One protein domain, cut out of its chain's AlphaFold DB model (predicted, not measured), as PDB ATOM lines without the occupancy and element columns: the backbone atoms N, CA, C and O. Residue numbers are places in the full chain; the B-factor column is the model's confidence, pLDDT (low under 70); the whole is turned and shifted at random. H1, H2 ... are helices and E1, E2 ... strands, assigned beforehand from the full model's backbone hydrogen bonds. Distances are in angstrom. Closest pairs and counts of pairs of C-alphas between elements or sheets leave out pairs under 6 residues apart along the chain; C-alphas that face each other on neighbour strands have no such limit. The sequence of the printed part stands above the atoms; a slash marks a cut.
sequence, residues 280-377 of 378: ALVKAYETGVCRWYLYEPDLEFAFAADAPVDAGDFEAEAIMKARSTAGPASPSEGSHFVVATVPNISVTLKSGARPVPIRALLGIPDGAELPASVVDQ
ATOM      1  N   ALA A 280       6.047  49.374  27.232       94.50
ATOM      2  CA  ALA A 280       7.132  48.434  26.981       94.50
ATOM      3  C   ALA A 280       7.783  48.016  28.307       94.50
ATOM      4  O   ALA A 280       8.160  48.859  29.122       94.50
ATOM      5  N   LEU A 281       7.946  46.711  28.510       94.56
ATOM      6  CA  LEU A 281       8.688  46.143  29.630       94.56
ATOM      7  C   LEU A 281       9.920  45.405  29.120       94.56
ATOM      8  O   LEU A 281       9.846  44.658  28.142       94.56
ATOM      9  N   VAL A 282      11.019  45.518  29.857       95.38
ATOM     10  CA  VAL A 282      12.193  44.658  29.699       95.38
ATOM     11  C   VAL A 282      12.371  43.811  30.953       95.38
ATOM     12  O   VAL A 282      12.475  44.321  32.068       95.38
ATOM     13  N   LYS A 283      12.383  42.489  30.777       94.44
ATOM     14  CA  LYS A 283      12.766  41.519  31.804       94.44
ATOM     15  C   LYS A 283      14.217  41.118  31.571       94.44
ATOM     16  O   LYS A 283      14.501  40.365  30.636       94.44
ATOM     17  N   ALA A 284      15.108  41.612  32.418       93.12
ATOM     18  CA  ALA A 284      16.536  41.339  32.361       93.12
ATOM     19  C   ALA A 284      16.936  40.327  33.438       93.12
ATOM     20  O   ALA A 284      16.513  40.429  34.590       93.12
ATOM     21  N   TYR A 285      17.759  39.357  33.057       90.31
ATOM     22  CA  TYR A 285      18.342  38.362  33.953       90.31
ATOM     23  C   TYR A 285      19.806  38.720  34.227       90.31
ATOM     24  O   TYR A 285      20.484  39.299  33.378       90.31
ATOM     25  N   GLU A 286      20.331  38.321  35.385       87.25
ATOM     26  CA  GLU A 286      21.741  38.552  35.754       87.25
ATOM     27  C   GLU A 286      22.751  37.989  34.729       87.25
ATOM     28  O   GLU A 286      23.840  38.543  34.530       87.25
ATOM     29  N   THR A 287      22.340  36.935  34.012       87.50
ATOM     30  CA  THR A 287      23.083  36.276  32.929       87.50
ATOM     31  C   THR A 287      23.312  37.174  31.713       87.50
ATOM     32  O   THR A 287      24.120  36.840  30.851       87.50
ATOM     33  N   GLY A 288      22.629  38.319  31.636       87.88
ATOM     34  CA  GLY A 288      22.665  39.229  30.492       87.88
ATOM     35  C   GLY A 288      21.603  38.936  29.434       87.88
ATOM     36  O   GLY A 288      21.573  39.600  28.406       87.88
ATOM     37  N   VAL A 289      20.722  37.957  29.662       92.19
ATOM     38  CA  VAL A 289      19.575  37.717  28.779       92.19
ATOM     39  C   VAL A 289      18.498  38.765  29.057       92.19
ATOM     40  O   VAL A 289      18.112  38.958  30.208       92.19
ATOM     41  N   CYS A 290      17.960  39.375  28.003       93.88
ATOM     42  CA  CYS A 290      16.805  40.267  28.071       93.88
ATOM     43  C   CYS A 290      15.617  39.687  27.304       93.88
ATOM     44  O   CYS A 290      15.761  38.984  26.300       93.88
ATOM     45  N   ARG A 291      14.411  39.957  27.803       95.62
ATOM     46  CA  ARG A 291      13.152  39.626  27.134       95.62
ATOM     47  C   ARG A 291      12.229  40.829  27.185       95.62
ATOM     48  O   ARG A 291      11.958  41.342  28.266       95.62
ATOM     49  N   TRP A 292      11.724  41.225  26.028       96.88
ATOM     50  CA  TRP A 292      10.816  42.353  25.894       96.88
ATOM     51  C   TRP A 292       9.364  41.904  25.934       96.88
ATOM     52  O   TRP A 292       9.022  40.806  25.478       96.88
ATOM     53  N   TYR A 293       8.519  42.764  26.489       96.69
ATOM     54  CA  TYR A 293       7.083  42.570  26.558       96.69
ATOM     55  C   TYR A 293       6.348  43.882  26.284       96.69
ATOM     56  O   TYR A 293       6.848  44.954  26.608       96.69
ATOM     57  N   LEU A 294       5.146  43.784  25.726       95.81
ATOM     58  CA  LEU A 294       4.160  44.861  25.728       95.81
ATOM     59  C   LEU A 294       3.161  44.577  26.846       95.81
ATOM     60  O   LEU A 294       2.526  43.522  26.842       95.81
ATOM     61  N   TYR A 295       3.052  45.478  27.808       94.00
ATOM     62  CA  TYR A 295       2.138  45.377  28.934       94.00
ATOM     63  C   TYR A 295       0.901  46.238  28.708       94.00
ATOM     64  O   TYR A 295       1.027  47.409  28.367       94.00
ATOM     65  N   GLU A 296      -0.273  45.650  28.922       92.06
ATOM     66  CA  GLU A 296      -1.576  46.308  28.841       92.06
ATOM     67  C   GLU A 296      -2.127  46.495  30.264       92.06
ATOM     68  O   GLU A 296      -2.635  45.521  30.839       92.06
ATOM     69  N   PRO A 297      -2.027  47.704  30.858       88.12
ATOM     70  CA  PRO A 297      -2.332  47.912  32.274       88.12
ATOM     71  C   PRO A 297      -3.763  47.551  32.652       88.12
ATOM     72  O   PRO A 297      -3.981  46.848  33.636       88.12
ATOM     73  N   ASP A 298      -4.722  47.935  31.813       85.31
ATOM     74  CA  ASP A 298      -6.145  47.685  32.052       85.31
ATOM     75  C   ASP A 298      -6.511  46.191  31.991       85.31
ATOM     76  O   ASP A 298      -7.572  45.783  32.467       85.31
ATOM     77  N   LEU A 299      -5.648  45.365  31.391       87.81
ATOM     78  CA  LEU A 299      -5.841  43.921  31.279       87.81
ATOM     79  C   LEU A 299      -4.978  43.127  32.271       87.81
ATOM     80  O   LEU A 299      -5.184  41.924  32.401       87.81
ATOM     81  N   GLU A 300      -4.011  43.758  32.942       90.25
ATOM     82  CA  GLU A 300      -2.985  43.097  33.763       90.25
ATOM     83  C   GLU A 300      -2.233  41.961  33.023       90.25
ATOM     84  O   GLU A 300      -1.741  40.999  33.627       90.25
ATOM     85  N   PHE A 301      -2.110  42.070  31.695       94.44
ATOM     86  CA  PHE A 301      -1.429  41.090  30.847       94.44
ATOM     87  C   PHE A 301      -0.248  41.712  30.112       94.44
ATOM     88  O   PHE A 301      -0.294  42.845  29.645       94.44
ATOM     89  N   ALA A 302       0.809  40.919  29.969       94.81
ATOM     90  CA  ALA A 302       1.960  41.225  29.144       94.81
ATOM     91  C   ALA A 302       2.071  40.221  27.989       94.81
ATOM     92  O   ALA A 302       1.804  39.028  28.145       94.81
ATOM     93  N   PHE A 303       2.514  40.692  26.832       97.06
ATOM     94  CA  PHE A 303       2.700  39.892  25.627       97.06
ATOM     95  C   PHE A 303       4.163  39.931  25.226       97.06
ATOM     96  O   PHE A 303       4.765  40.999  25.207       97.06
ATOM     97  N   ALA A 304       4.748  38.779  24.900       97.38
ATOM     98  CA  ALA A 304       6.135  38.736  24.451       97.38
ATOM     99  C   ALA A 304       6.323  39.586  23.185       97.38
ATOM    100  O   ALA A 304       5.569  39.453  22.218       97.38
ATOM    101  N   ALA A 305       7.356  40.418  23.192       97.69
ATOM    102  CA  ALA A 305       7.676  41.348  22.127       97.69
ATOM    103  C   ALA A 305       9.120  41.159  21.645       97.69
ATOM    104  O   ALA A 305       9.962  40.565  22.332       97.69
ATOM    105  N   ASP A 306       9.384  41.615  20.429       97.00
ATOM    106  CA  ASP A 306      10.730  41.767  19.899       97.00
ATOM    107  C   ASP A 306      11.406  42.987  20.524       97.00
ATOM    108  O   ASP A 306      10.748  43.961  20.901       97.00
ATOM    109  N   ALA A 307      12.730  42.907  20.651       95.38
ATOM    110  CA  ALA A 307      13.522  44.032  21.120       95.38
ATOM    111  C   ALA A 307      13.400  45.202  20.124       95.38
ATOM    112  O   ALA A 307      13.425  44.967  18.909       95.38
ATOM    113  N   PRO A 308      13.260  46.447  20.604       93.88
ATOM    114  CA  PRO A 308      13.288  47.622  19.743       93.88
ATOM    115  C   PRO A 308      14.685  47.803  19.121       93.88
ATOM    116  O   PRO A 308      15.673  47.229  19.578       93.88
ATOM    117  N   VAL A 309      14.782  48.605  18.058       90.69
ATOM    118  CA  VAL A 309      16.042  48.807  17.306       90.69
ATOM    119  C   VAL A 309      17.149  49.415  18.183       90.69
ATOM    120  O   VAL A 309      18.328  49.142  17.980       90.69
ATOM    121  N   ASP A 310      16.765  50.203  19.180       88.56
ATOM    122  CA  ASP A 310      17.594  50.942  20.130       88.56
ATOM    123  C   ASP A 310      17.608  50.311  21.538       88.56
ATOM    124  O   ASP A 310      17.882  50.978  22.531       88.56
ATOM    125  N   ALA A 311      17.356  49.000  21.640       92.00
ATOM    126  CA  ALA A 311      17.260  48.282  22.915       92.00
ATOM    127  C   ALA A 311      18.517  48.349  23.803       92.00
ATOM    128  O   ALA A 311      18.403  48.186  25.015       92.00
ATOM    129  N   GLY A 312      19.703  48.546  23.215       91.75
ATOM    130  CA  GLY A 312      20.993  48.300  23.869       91.75
ATOM    131  C   GLY A 312      21.197  49.049  25.188       91.75
ATOM    132  O   GLY A 312      21.613  48.435  26.171       91.75
ATOM    133  N   ASP A 313      20.858  50.339  25.234       91.75
ATOM    134  CA  ASP A 313      21.039  51.158  26.439       91.75
ATOM    135  C   ASP A 313      20.080  50.721  27.559       91.75
ATOM    136  O   ASP A 313      20.495  50.530  28.706       91.75
ATOM    137  N   PHE A 314      18.817  50.457  27.212       92.06
ATOM    138  CA  PHE A 314      17.788  49.996  28.151       92.06
ATOM    139  C   PHE A 314      18.084  48.593  28.691       92.06
ATOM    140  O   PHE A 314      17.911  48.324  29.881       92.06
ATOM    141  N   GLU A 315      18.557  47.689  27.829       93.94
ATOM    142  CA  GLU A 315      18.972  46.346  28.227       93.94
ATOM    143  C   GLU A 315      20.196  46.394  29.139       93.94
ATOM    144  O   GLU A 315      20.206  45.722  30.170       93.94
ATOM    145  N   ALA A 316      21.209  47.201  28.809       92.56
ATOM    146  CA  ALA A 316      22.405  47.343  29.632       92.56
ATOM    147  C   ALA A 316      22.068  47.872  31.033       92.56
ATOM    148  O   ALA A 316      22.532  47.306  32.029       92.56
ATOM    149  N   GLU A 317      21.223  48.903  31.127       92.06
ATOM    150  CA  GLU A 317      20.744  49.437  32.404       92.06
ATOM    151  C   GLU A 317      19.975  48.378  33.210       92.06
ATOM    152  O   GLU A 317      20.277  48.136  34.385       92.06
ATOM    153  N   ALA A 318      19.030  47.678  32.573       89.88
ATOM    154  CA  ALA A 318      18.235  46.640  33.224       89.88
ATOM    155  C   ALA A 318      19.092  45.447  33.693       89.88
ATOM    156  O   ALA A 318      18.888  44.939  34.799       89.88
ATOM    157  N   ILE A 319      20.089  45.027  32.903       91.00
ATOM    158  CA  ILE A 319      21.043  43.967  33.263       91.00
ATOM    159  C   ILE A 319      21.909  44.399  34.448       91.00
ATOM    160  O   ILE A 319      22.106  43.611  35.375       91.00
ATOM    161  N   MET A 320      22.419  45.636  34.454       90.00
ATOM    162  CA  MET A 320      23.190  46.156  35.590       90.00
ATOM    163  C   MET A 320      22.361  46.129  36.875       90.00
ATOM    164  O   MET A 320      22.844  45.653  37.903       90.00
ATOM    165  N   LYS A 321      21.092  46.549  36.802       86.94
ATOM    166  CA  LYS A 321      20.159  46.518  37.936       86.94
ATOM    167  C   LYS A 321      19.852  45.091  38.407       86.94
ATOM    168  O   LYS A 321      19.783  44.847  39.613       86.94
ATOM    169  N   ALA A 322      19.709  44.137  37.483       85.81
ATOM    170  CA  ALA A 322      19.540  42.721  37.815       85.81
ATOM    171  C   ALA A 322      20.776  42.150  38.531       85.81
ATOM    172  O   ALA A 322      20.648  41.477  39.551       85.81
ATOM    173  N   ARG A 323      21.985  42.486  38.065       87.50
ATOM    174  CA  ARG A 323      23.245  42.059  38.699       87.50
ATOM    175  C   ARG A 323      23.469  42.681  40.076       87.50
ATOM    176  O   ARG A 323      24.015  42.016  40.944       87.50
ATOM    177  N   SER A 324      23.056  43.929  40.296       84.25
ATOM    178  CA  SER A 324      23.210  44.585  41.604       84.25
ATOM    179  C   SER A 324      22.215  44.088  42.655       84.25
ATOM    180  O   SER A 324      22.448  44.261  43.846       84.25
ATOM    181  N   THR A 325      21.081  43.523  42.227       80.00
ATOM    182  CA  THR A 325      20.052  42.966  43.123       80.00
ATOM    183  C   THR A 325      20.270  41.486  43.429       80.00
ATOM    184  O   THR A 325      19.816  41.011  44.470       80.00
ATOM    185  N   ALA A 326      21.005  40.770  42.577       70.56
ATOM    186  CA  ALA A 326      21.549  39.461  42.896       70.56
ATOM    187  C   ALA A 326      22.606  39.614  44.008       70.56
ATOM    188  O   ALA A 326      23.719  40.081  43.783       70.56
ATOM    189  N   GLY A 327      22.236  39.291  45.251       61.34
ATOM    190  CA  GLY A 327      23.175  39.276  46.376       61.34
ATOM    191  C   GLY A 327      24.332  38.282  46.162       61.34
ATOM    192  O   GLY A 327      24.333  37.514  45.198       61.34
ATOM    193  N   PRO A 328      25.335  38.251  47.058       54.84
ATOM    194  CA  PRO A 328      26.456  37.330  46.925       54.84
ATOM    195  C   PRO A 328      25.983  35.869  47.036       54.84
ATOM    196  O   PRO A 328      25.667  35.394  48.121       54.84
ATOM    197  N   ALA A 329      25.969  35.181  45.892       51.66
ATOM    198  CA  ALA A 329      25.857  33.732  45.711       51.66
ATOM    199  C   ALA A 329      24.620  33.047  46.332       51.66
ATOM    200  O   ALA A 329      24.690  32.453  47.407       51.66
ATOM    201  N   SER A 330      23.524  32.989  45.568       44.44
ATOM    202  CA  SER A 330      22.608  31.843  45.627       44.44
ATOM    203  C   SER A 330      22.801  31.000  44.353       44.44
ATOM    204  O   SER A 330      22.748  31.569  43.266       44.44
ATOM    205  N   PRO A 331      23.058  29.678  44.422       42.59
ATOM    206  CA  PRO A 331      23.500  28.878  43.270       42.59
ATOM    207  C   PRO A 331      22.370  28.414  42.334       42.59
ATOM    208  O   PRO A 331      22.586  27.526  41.513       42.59
ATOM    209  N   SER A 332      21.154  28.945  42.465       51.81
ATOM    210  CA  SER A 332      20.060  28.597  41.556       51.81
ATOM    211  C   SER A 332      20.192  29.390  40.256       51.81
ATOM    212  O   SER A 332      19.807  30.555  40.190       51.81
ATOM    213  N   GLU A 333      20.740  28.752  39.222       43.31
ATOM    214  CA  GLU A 333      20.816  29.303  37.865       43.31
ATOM    215  C   GLU A 333      19.449  29.859  37.420       43.31
ATOM    216  O   GLU A 333      18.473  29.123  37.272       43.31
ATOM    217  N   GLY A 334      19.379  31.174  37.194       52.88
ATOM    218  CA  GLY A 334      18.255  31.820  36.510       52.88
ATOM    219  C   GLY A 334      17.122  32.357  37.389       52.88
ATOM    220  O   GLY A 334      16.090  32.750  36.841       52.88
ATOM    221  N   SER A 335      17.279  32.414  38.717       62.09
ATOM    222  CA  SER A 335      16.225  32.911  39.620       62.09
ATOM    223  C   SER A 335      16.169  34.435  39.777       62.09
ATOM    224  O   SER A 335      15.110  34.954  40.126       62.09
ATOM    225  N   HIS A 336      17.261  35.166  39.515       75.94
ATOM    226  CA  HIS A 336      17.303  36.620  39.706       75.94
ATOM    227  C   HIS A 336      17.060  37.379  38.399       75.94
ATOM    228  O   HIS A 336      17.834  37.308  37.440       75.94
ATOM    229  N   PHE A 337      15.959  38.127  38.376       85.75
ATOM    230  CA  PHE A 337      15.588  39.007  37.280       85.75
ATOM    231  C   PHE A 337      15.049  40.331  37.809       85.75
ATOM    232  O   PHE A 337      14.530  40.412  38.921       85.75
ATOM    233  N   VAL A 338      15.114  41.353  36.964       87.94
ATOM    234  CA  VAL A 338      14.411  42.621  37.154       87.94
ATOM    235  C   VAL A 338      13.485  42.829  35.967       87.94
ATOM    236  O   VAL A 338      13.830  42.504  34.833       87.94
ATOM    237  N   VAL A 339      12.296  43.358  36.237       89.12
ATOM    238  CA  VAL A 339      11.397  43.888  35.212       89.12
ATOM    239  C   VAL A 339      11.425  45.405  35.338       89.12
ATOM    240  O   VAL A 339      11.244  45.927  36.437       89.12
ATOM    241  N   ALA A 340      11.700  46.099  34.241       89.31
ATOM    242  CA  ALA A 340      11.713  47.555  34.178       89.31
ATOM    243  C   ALA A 340      10.754  48.043  33.091       89.31
ATOM    244  O   ALA A 340      10.635  47.413  32.037       89.31
ATOM    245  N   THR A 341      10.075  49.156  33.362       90.19
ATOM    246  CA  THR A 341       9.287  49.886  32.370       90.19
ATOM    247  C   THR A 341      10.212  50.727  31.506       90.19
ATOM    248  O   THR A 341      11.207  51.273  31.984       90.19
ATOM    249  N   VAL A 342       9.897  50.809  30.216       89.00
ATOM    250  CA  VAL A 342      10.668  51.596  29.259       89.00
ATOM    251  C   VAL A 342       9.725  52.585  28.571       89.00
ATOM    252  O   VAL A 342       9.012  52.216  27.634       89.00
ATOM    253  N   PRO A 343       9.641  53.832  29.067       81.56
ATOM    254  CA  PRO A 343       8.672  54.797  28.573       81.56
ATOM    255  C   PRO A 343       9.010  55.242  27.148       81.56
ATOM    256  O   PRO A 343      10.173  55.329  26.765       81.56
ATOM    257  N   ASN A 344       7.977  55.596  26.379       83.00
ATOM    258  CA  ASN A 344       8.088  56.154  25.022       83.00
ATOM    259  C   ASN A 344       8.762  55.243  23.978       83.00
ATOM    260  O   ASN A 344       9.136  55.726  22.910       83.00
ATOM    261  N   ILE A 345       8.865  53.939  24.241       88.88
ATOM    262  CA  ILE A 345       9.324  52.953  23.260       88.88
ATOM    263  C   ILE A 345       8.148  52.153  22.723       88.88
ATOM    264  O   ILE A 345       7.320  51.639  23.472       88.88
ATOM    265  N   SER A 346       8.115  52.002  21.401       88.56
ATOM    266  CA  SER A 346       7.215  51.067  20.732       88.56
ATOM    267  C   SER A 346       7.916  49.729  20.528       88.56
ATOM    268  O   SER A 346       8.982  49.666  19.920       88.56
ATOM    269  N   VAL A 347       7.294  48.653  21.004       92.56
ATOM    270  CA  VAL A 347       7.755  47.278  20.783       92.56
ATOM    271  C   VAL A 347       6.772  46.534  19.885       92.56
ATOM    272  O   VAL A 347       5.575  46.819  19.885       92.56
ATOM    273  N   THR A 348       7.270  45.574  19.106       94.88
ATOM    274  CA  THR A 348       6.430  44.760  18.212       94.88
ATOM    275  C   THR A 348       6.152  43.410  18.854       94.88
ATOM    276  O   THR A 348       7.074  42.750  19.323       94.88
ATOM    277  N   LEU A 349       4.888  42.981  18.884       96.19
ATOM    278  CA  LEU A 349       4.524  41.670  19.423       96.19
ATOM    279  C   LEU A 349       5.135  40.540  18.595       96.19
ATOM    280  O   LEU A 349       5.062  40.544  17.366       96.19
ATOM    281  N   LYS A 350       5.649  39.515  19.279       96.50
ATOM    282  CA  LYS A 350       6.095  38.290  18.614       96.50
ATOM    283  C   LYS A 350       4.908  37.565  17.991       96.50
ATOM    284  O   LYS A 350       3.834  37.465  18.589       96.50
ATOM    285  N   SER A 351       5.121  36.990  16.809       94.50
ATOM    286  CA  SER A 351       4.095  36.185  16.143       94.50
ATOM    287  C   SER A 351       3.645  35.025  17.041       94.50
ATOM    288  O   SER A 351       4.467  34.255  17.540       94.50
ATOM    289  N   GLY A 352       2.334  34.925  17.282       93.94
ATOM    290  CA  GLY A 352       1.745  33.906  18.157       93.94
ATOM    291  C   GLY A 352       1.960  34.124  19.661       93.94
ATOM    292  O   GLY A 352       1.728  33.190  20.434       93.94
ATOM    293  N   ALA A 353       2.394  35.316  20.095       94.38
ATOM    294  CA  ALA A 353       2.544  35.640  21.512       94.38
ATOM    295  C   ALA A 353       1.226  35.422  22.276       94.38
ATOM    296  O   ALA A 353       0.172  35.939  21.906       94.38
ATOM    297  N   ARG A 354       1.297  34.644  23.360       95.06
ATOM    298  CA  ARG A 354       0.170  34.424  24.273       95.06
ATOM    299  C   ARG A 354       0.218  35.437  25.422       95.06
ATOM    300  O   ARG A 354       1.323  35.803  25.828       95.06
ATOM    301  N   PRO A 355      -0.942  35.855  25.956       95.62
ATOM    302  CA  PRO A 355      -0.986  36.712  27.133       95.62
ATOM    303  C   PRO A 355      -0.361  35.999  28.334       95.62
ATOM    304  O   PRO A 355      -0.630  34.821  28.583       95.62
ATOM    305  N   VAL A 356       0.465  36.725  29.083       92.75
ATOM    306  CA  VAL A 356       1.080  36.278  30.335       92.75
ATOM    307  C   VAL A 356       0.612  37.219  31.445       92.75
ATOM    308  O   VAL A 356       0.801  38.427  31.300       92.75
ATOM    309  N   PRO A 357       0.001  36.723  32.536       92.12
ATOM    310  CA  PRO A 357      -0.365  37.577  33.662       92.12
ATOM    311  C   PRO A 357       0.855  38.349  34.166       92.12
ATOM    312  O   PRO A 357       1.921  37.756  34.363       92.12
ATOM    313  N   ILE A 358       0.713  39.650  34.418       89.88
ATOM    314  CA  ILE A 358       1.841  40.485  34.851       89.88
ATOM    315  C   ILE A 358       2.475  39.967  36.149       89.88
ATOM    316  O   ILE A 358       3.695  39.963  36.290       89.88
ATOM    317  N   ARG A 359       1.669  39.400  37.052       86.62
ATOM    318  CA  ARG A 359       2.138  38.769  38.298       86.62
ATOM    319  C   ARG A 359       3.102  37.612  38.041       86.62
ATOM    320  O   ARG A 359       4.162  37.554  38.660       86.62
ATOM    321  N   ALA A 360       2.793  36.757  37.066       87.38
ATOM    322  CA  ALA A 360       3.676  35.665  36.662       87.38
ATOM    323  C   ALA A 360       4.988  36.198  36.064       87.38
ATOM    324  O   ALA A 360       6.059  35.633  36.295       87.38
ATOM    325  N   LEU A 361       4.931  37.317  35.331       86.81
ATOM    326  CA  LEU A 361       6.129  37.963  34.797       86.81
ATOM    327  C   LEU A 361       7.025  38.524  35.911       86.81
ATOM    328  O   LEU A 361       8.249  38.381  35.832       86.81
ATOM    329  N   LEU A 362       6.412  39.104  36.943       86.06
ATOM    330  CA  LEU A 362       7.059  39.697  38.114       86.06
ATOM    331  C   LEU A 362       7.485  38.668  39.176       86.06
ATOM    332  O   LEU A 362       8.183  39.029  40.117       86.06
ATOM    333  N   GLY A 363       7.097  37.397  39.036       83.12
ATOM    334  CA  GLY A 363       7.382  36.354  40.030       83.12
ATOM    335  C   GLY A 363       6.567  36.492  41.319       83.12
ATOM    336  O   GLY A 363       6.996  36.019  42.367       83.12
ATOM    337  N   ILE A 364       5.406  37.148  41.251       80.06
ATOM    338  CA  ILE A 364       4.496  37.338  42.382       80.06
ATOM    339  C   ILE A 364       3.551  36.127  42.455       80.06
ATOM    340  O   ILE A 364       2.913  35.816  41.445       80.06
ATOM    341  N   PRO A 365       3.441  35.441  43.611       77.12
ATOM    342  CA  PRO A 365       2.529  34.312  43.781       77.12
ATOM    343  C   PRO A 365       1.065  34.687  43.529       77.12
ATOM    344  O   PRO A 365       0.634  35.802  43.837       77.12
ATOM    345  N   ASP A 366       0.280  33.727  43.041       72.69
ATOM    346  CA  ASP A 366      -1.162  33.905  42.869       72.69
ATOM    347  C   ASP A 366      -1.822  34.296  44.205       72.69
ATOM    348  O   ASP A 366      -1.623  33.650  45.234       72.69
ATOM    349  N   GLY A 367      -2.599  35.383  44.191       68.25
ATOM    350  CA  GLY A 367      -3.288  35.919  45.372       68.25
ATOM    351  C   GLY A 367      -2.514  36.962  46.189       68.25
ATOM    352  O   GLY A 367      -3.131  37.617  47.025       68.25
ATOM    353  N   ALA A 368      -1.219  37.186  45.937       71.69
ATOM    354  CA  ALA A 368      -0.485  38.301  46.546       71.69
ATOM    355  C   ALA A 368      -0.799  39.632  45.831       71.69
ATOM    356  O   ALA A 368      -0.980  39.661  44.609       71.69
ATOM    357  N   GLU A 369      -0.885  40.730  46.589       68.00
ATOM    358  CA  GLU A 369      -1.076  42.076  46.032       68.00
ATOM    359  C   GLU A 369       0.153  42.510  45.218       68.00
ATOM    360  O   GLU A 369       1.296  42.214  45.580       68.00
ATOM    361  N   LEU A 370      -0.083  43.214  44.105       65.88
ATOM    362  CA  LEU A 370       0.987  43.862  43.349       65.88
ATOM    363  C   LEU A 370       1.624  44.938  44.245       65.88
ATOM    364  O   LEU A 370       0.893  45.774  44.779       65.88
ATOM    365  N   PRO A 371       2.956  44.946  44.435       60.88
ATOM    366  CA  PRO A 371       3.608  45.972  45.236       60.88
ATOM    367  C   PRO A 371       3.273  47.363  44.695       60.88
ATOM    368  O   PRO A 371       3.398  47.592  43.492       60.88
ATOM    369  N   ALA A 372       2.913  48.303  45.574       54.75
ATOM    370  CA  ALA A 372       2.609  49.684  45.180       54.75
ATOM    371  C   ALA A 372       3.747  50.312  44.358       54.75
ATOM    372  O   ALA A 372       3.496  50.971  43.365       54.75
ATOM    373  N   SER A 373       5.006  49.983  44.665       50.88
ATOM    374  CA  SER A 373       6.177  50.434  43.902       50.88
ATOM    375  C   SER A 373       6.251  49.922  42.459       50.88
ATOM    376  O   SER A 373       6.950  50.521  41.648       50.88
ATOM    377  N   VAL A 374       5.577  48.814  42.140       54.22
ATOM    378  CA  VAL A 374       5.447  48.288  40.774       54.22
ATOM    379  C   VAL A 374       4.267  48.947  40.066       54.22
ATOM    380  O   VAL A 374       4.366  49.230  38.881       54.22
ATOM    381  N   VAL A 375       3.193  49.242  40.800       56.34
ATOM    382  CA  VAL A 375       2.032  49.994  40.300       56.34
ATOM    383  C   VAL A 375       2.370  51.472  40.065       56.34
ATOM    384  O   VAL A 375       1.808  52.067  39.166       56.34
ATOM    385  N   ASP A 376       3.303  52.053  40.822       50.81
ATOM    386  CA  ASP A 376       3.733  53.454  40.684       50.81
ATOM    387  C   ASP A 376       4.810  53.650  39.593       50.81
ATOM    388  O   ASP A 376       5.103  54.780  39.201       50.81
ATOM    389  N   GLN A 377       5.458  52.567  39.141       50.59
ATOM    390  CA  GLN A 377       6.488  52.581  38.084       50.59
ATOM    391  C   GLN A 377       5.943  52.214  36.697       50.59
ATOM    392  O   GLN A 377       6.644  52.414  35.699       50.59
TER     393      GLN A 377
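AT A GLANCE: This is residues 280 to 377 of the 378 residues of an uncharacterized protein of Amycolatopsis thermoflava (UniProt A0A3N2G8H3). A strongly twisted and curled sheet of five antiparallel strands has one long helix, H1, packed over its E4 and E1 end, while the short helix H2 sits in the bend of the sheet, near E2, E3 and E4. After H2 the chain loops out to about residue 367 and folds back with the short helix H3, which is not on the sheet. The printed part has 98 residues, with three named helices and five named strands in the order E1 E2 E3 H1 E4 E5 H2 H3; the sheet order is E4 E1 E2 E3 E5. The class is mixed, helices and strands. The whole is compact, with a radius of gyration of the C-alphas of 13.4 A, and spans 36 by 36 by 26 A.

IN THESE COORDINATES: E1, residues 280 to 285, begins at C-alpha 280 at (7.132, 48.434, 26.981) and is 16.6 A long. E2, residues 290 to 296, is 19.4 A long, and E3, residues 301 to 306, is 16.4 A long. H1, residues 311 to 325, begins at C-alpha 311 at (17.260, 48.282, 22.915) and is 21.1 A long. E4, residues 337 to 342, is 15.7 A long. E5, residues 355 to 357, and H2, residues 358 to 362, measure 6.6 A and 6.2 A. H3, residues 372 to 375, is 4.9 A long and ends at C-alpha 375 at (2.032, 49.994, 40.300).

HOW THE PARTS SIT: E1, E2 and E3 form a meander, each strand the antiparallel neighbour of the one before, and E1 and E2 are a hairpin, as are E2 and E3. N 281 and O 293 are 2.8 A apart between E1 and E2, and N 303 and O 294 are 2.8 A apart between E2 and E3, both within hydrogen-bond range. The edge strands E4 and E5 add N 340 and O 282 at 2.9 A, to E1, and N 302 and O 356 at 2.8 A, to E3. H1 is on one face of the sheet, an arrangement of two layers, at a height over the sheet of 7.6 A. It lies over E4 and E1, slantwise to the strands, at 40 degrees to E4 on the local plane; it only just fails to lie over E2, on which 2 of the 15 C-alphas of H1 fall. The closest C-alphas of H1 and E4 are those of Ala 322 and Val 338, 5.2 A apart. H2 is on the sheet at a height of 7.1 A, over E2; its closest C-alphas with E3 are those of Ile 358 and Phe 301, 5.2 A apart. H3 is not on the sheet, and is apart from H1 and H2. In H1 and H2 every O i to N i+4 pair is within hydrogen-bond range; H3 is too short for such a pair, and its one O i to N i+3 pair is within range.

THE WHOLE: The two C-alphas farthest apart, those of Pro 328 and Gly 352, are 38.1 A apart. The printed part has no cut. The links from H1 to E4, of 11 residues, and from E4 to E5, of 12 residues, are long; in the second, residues 348 to 349 pair antiparallel with residues 305 to 306 of E3. The mean pLDDT of the printed part is 83.1; residues 327 to 335, 367 and 369 to 377 are under 70.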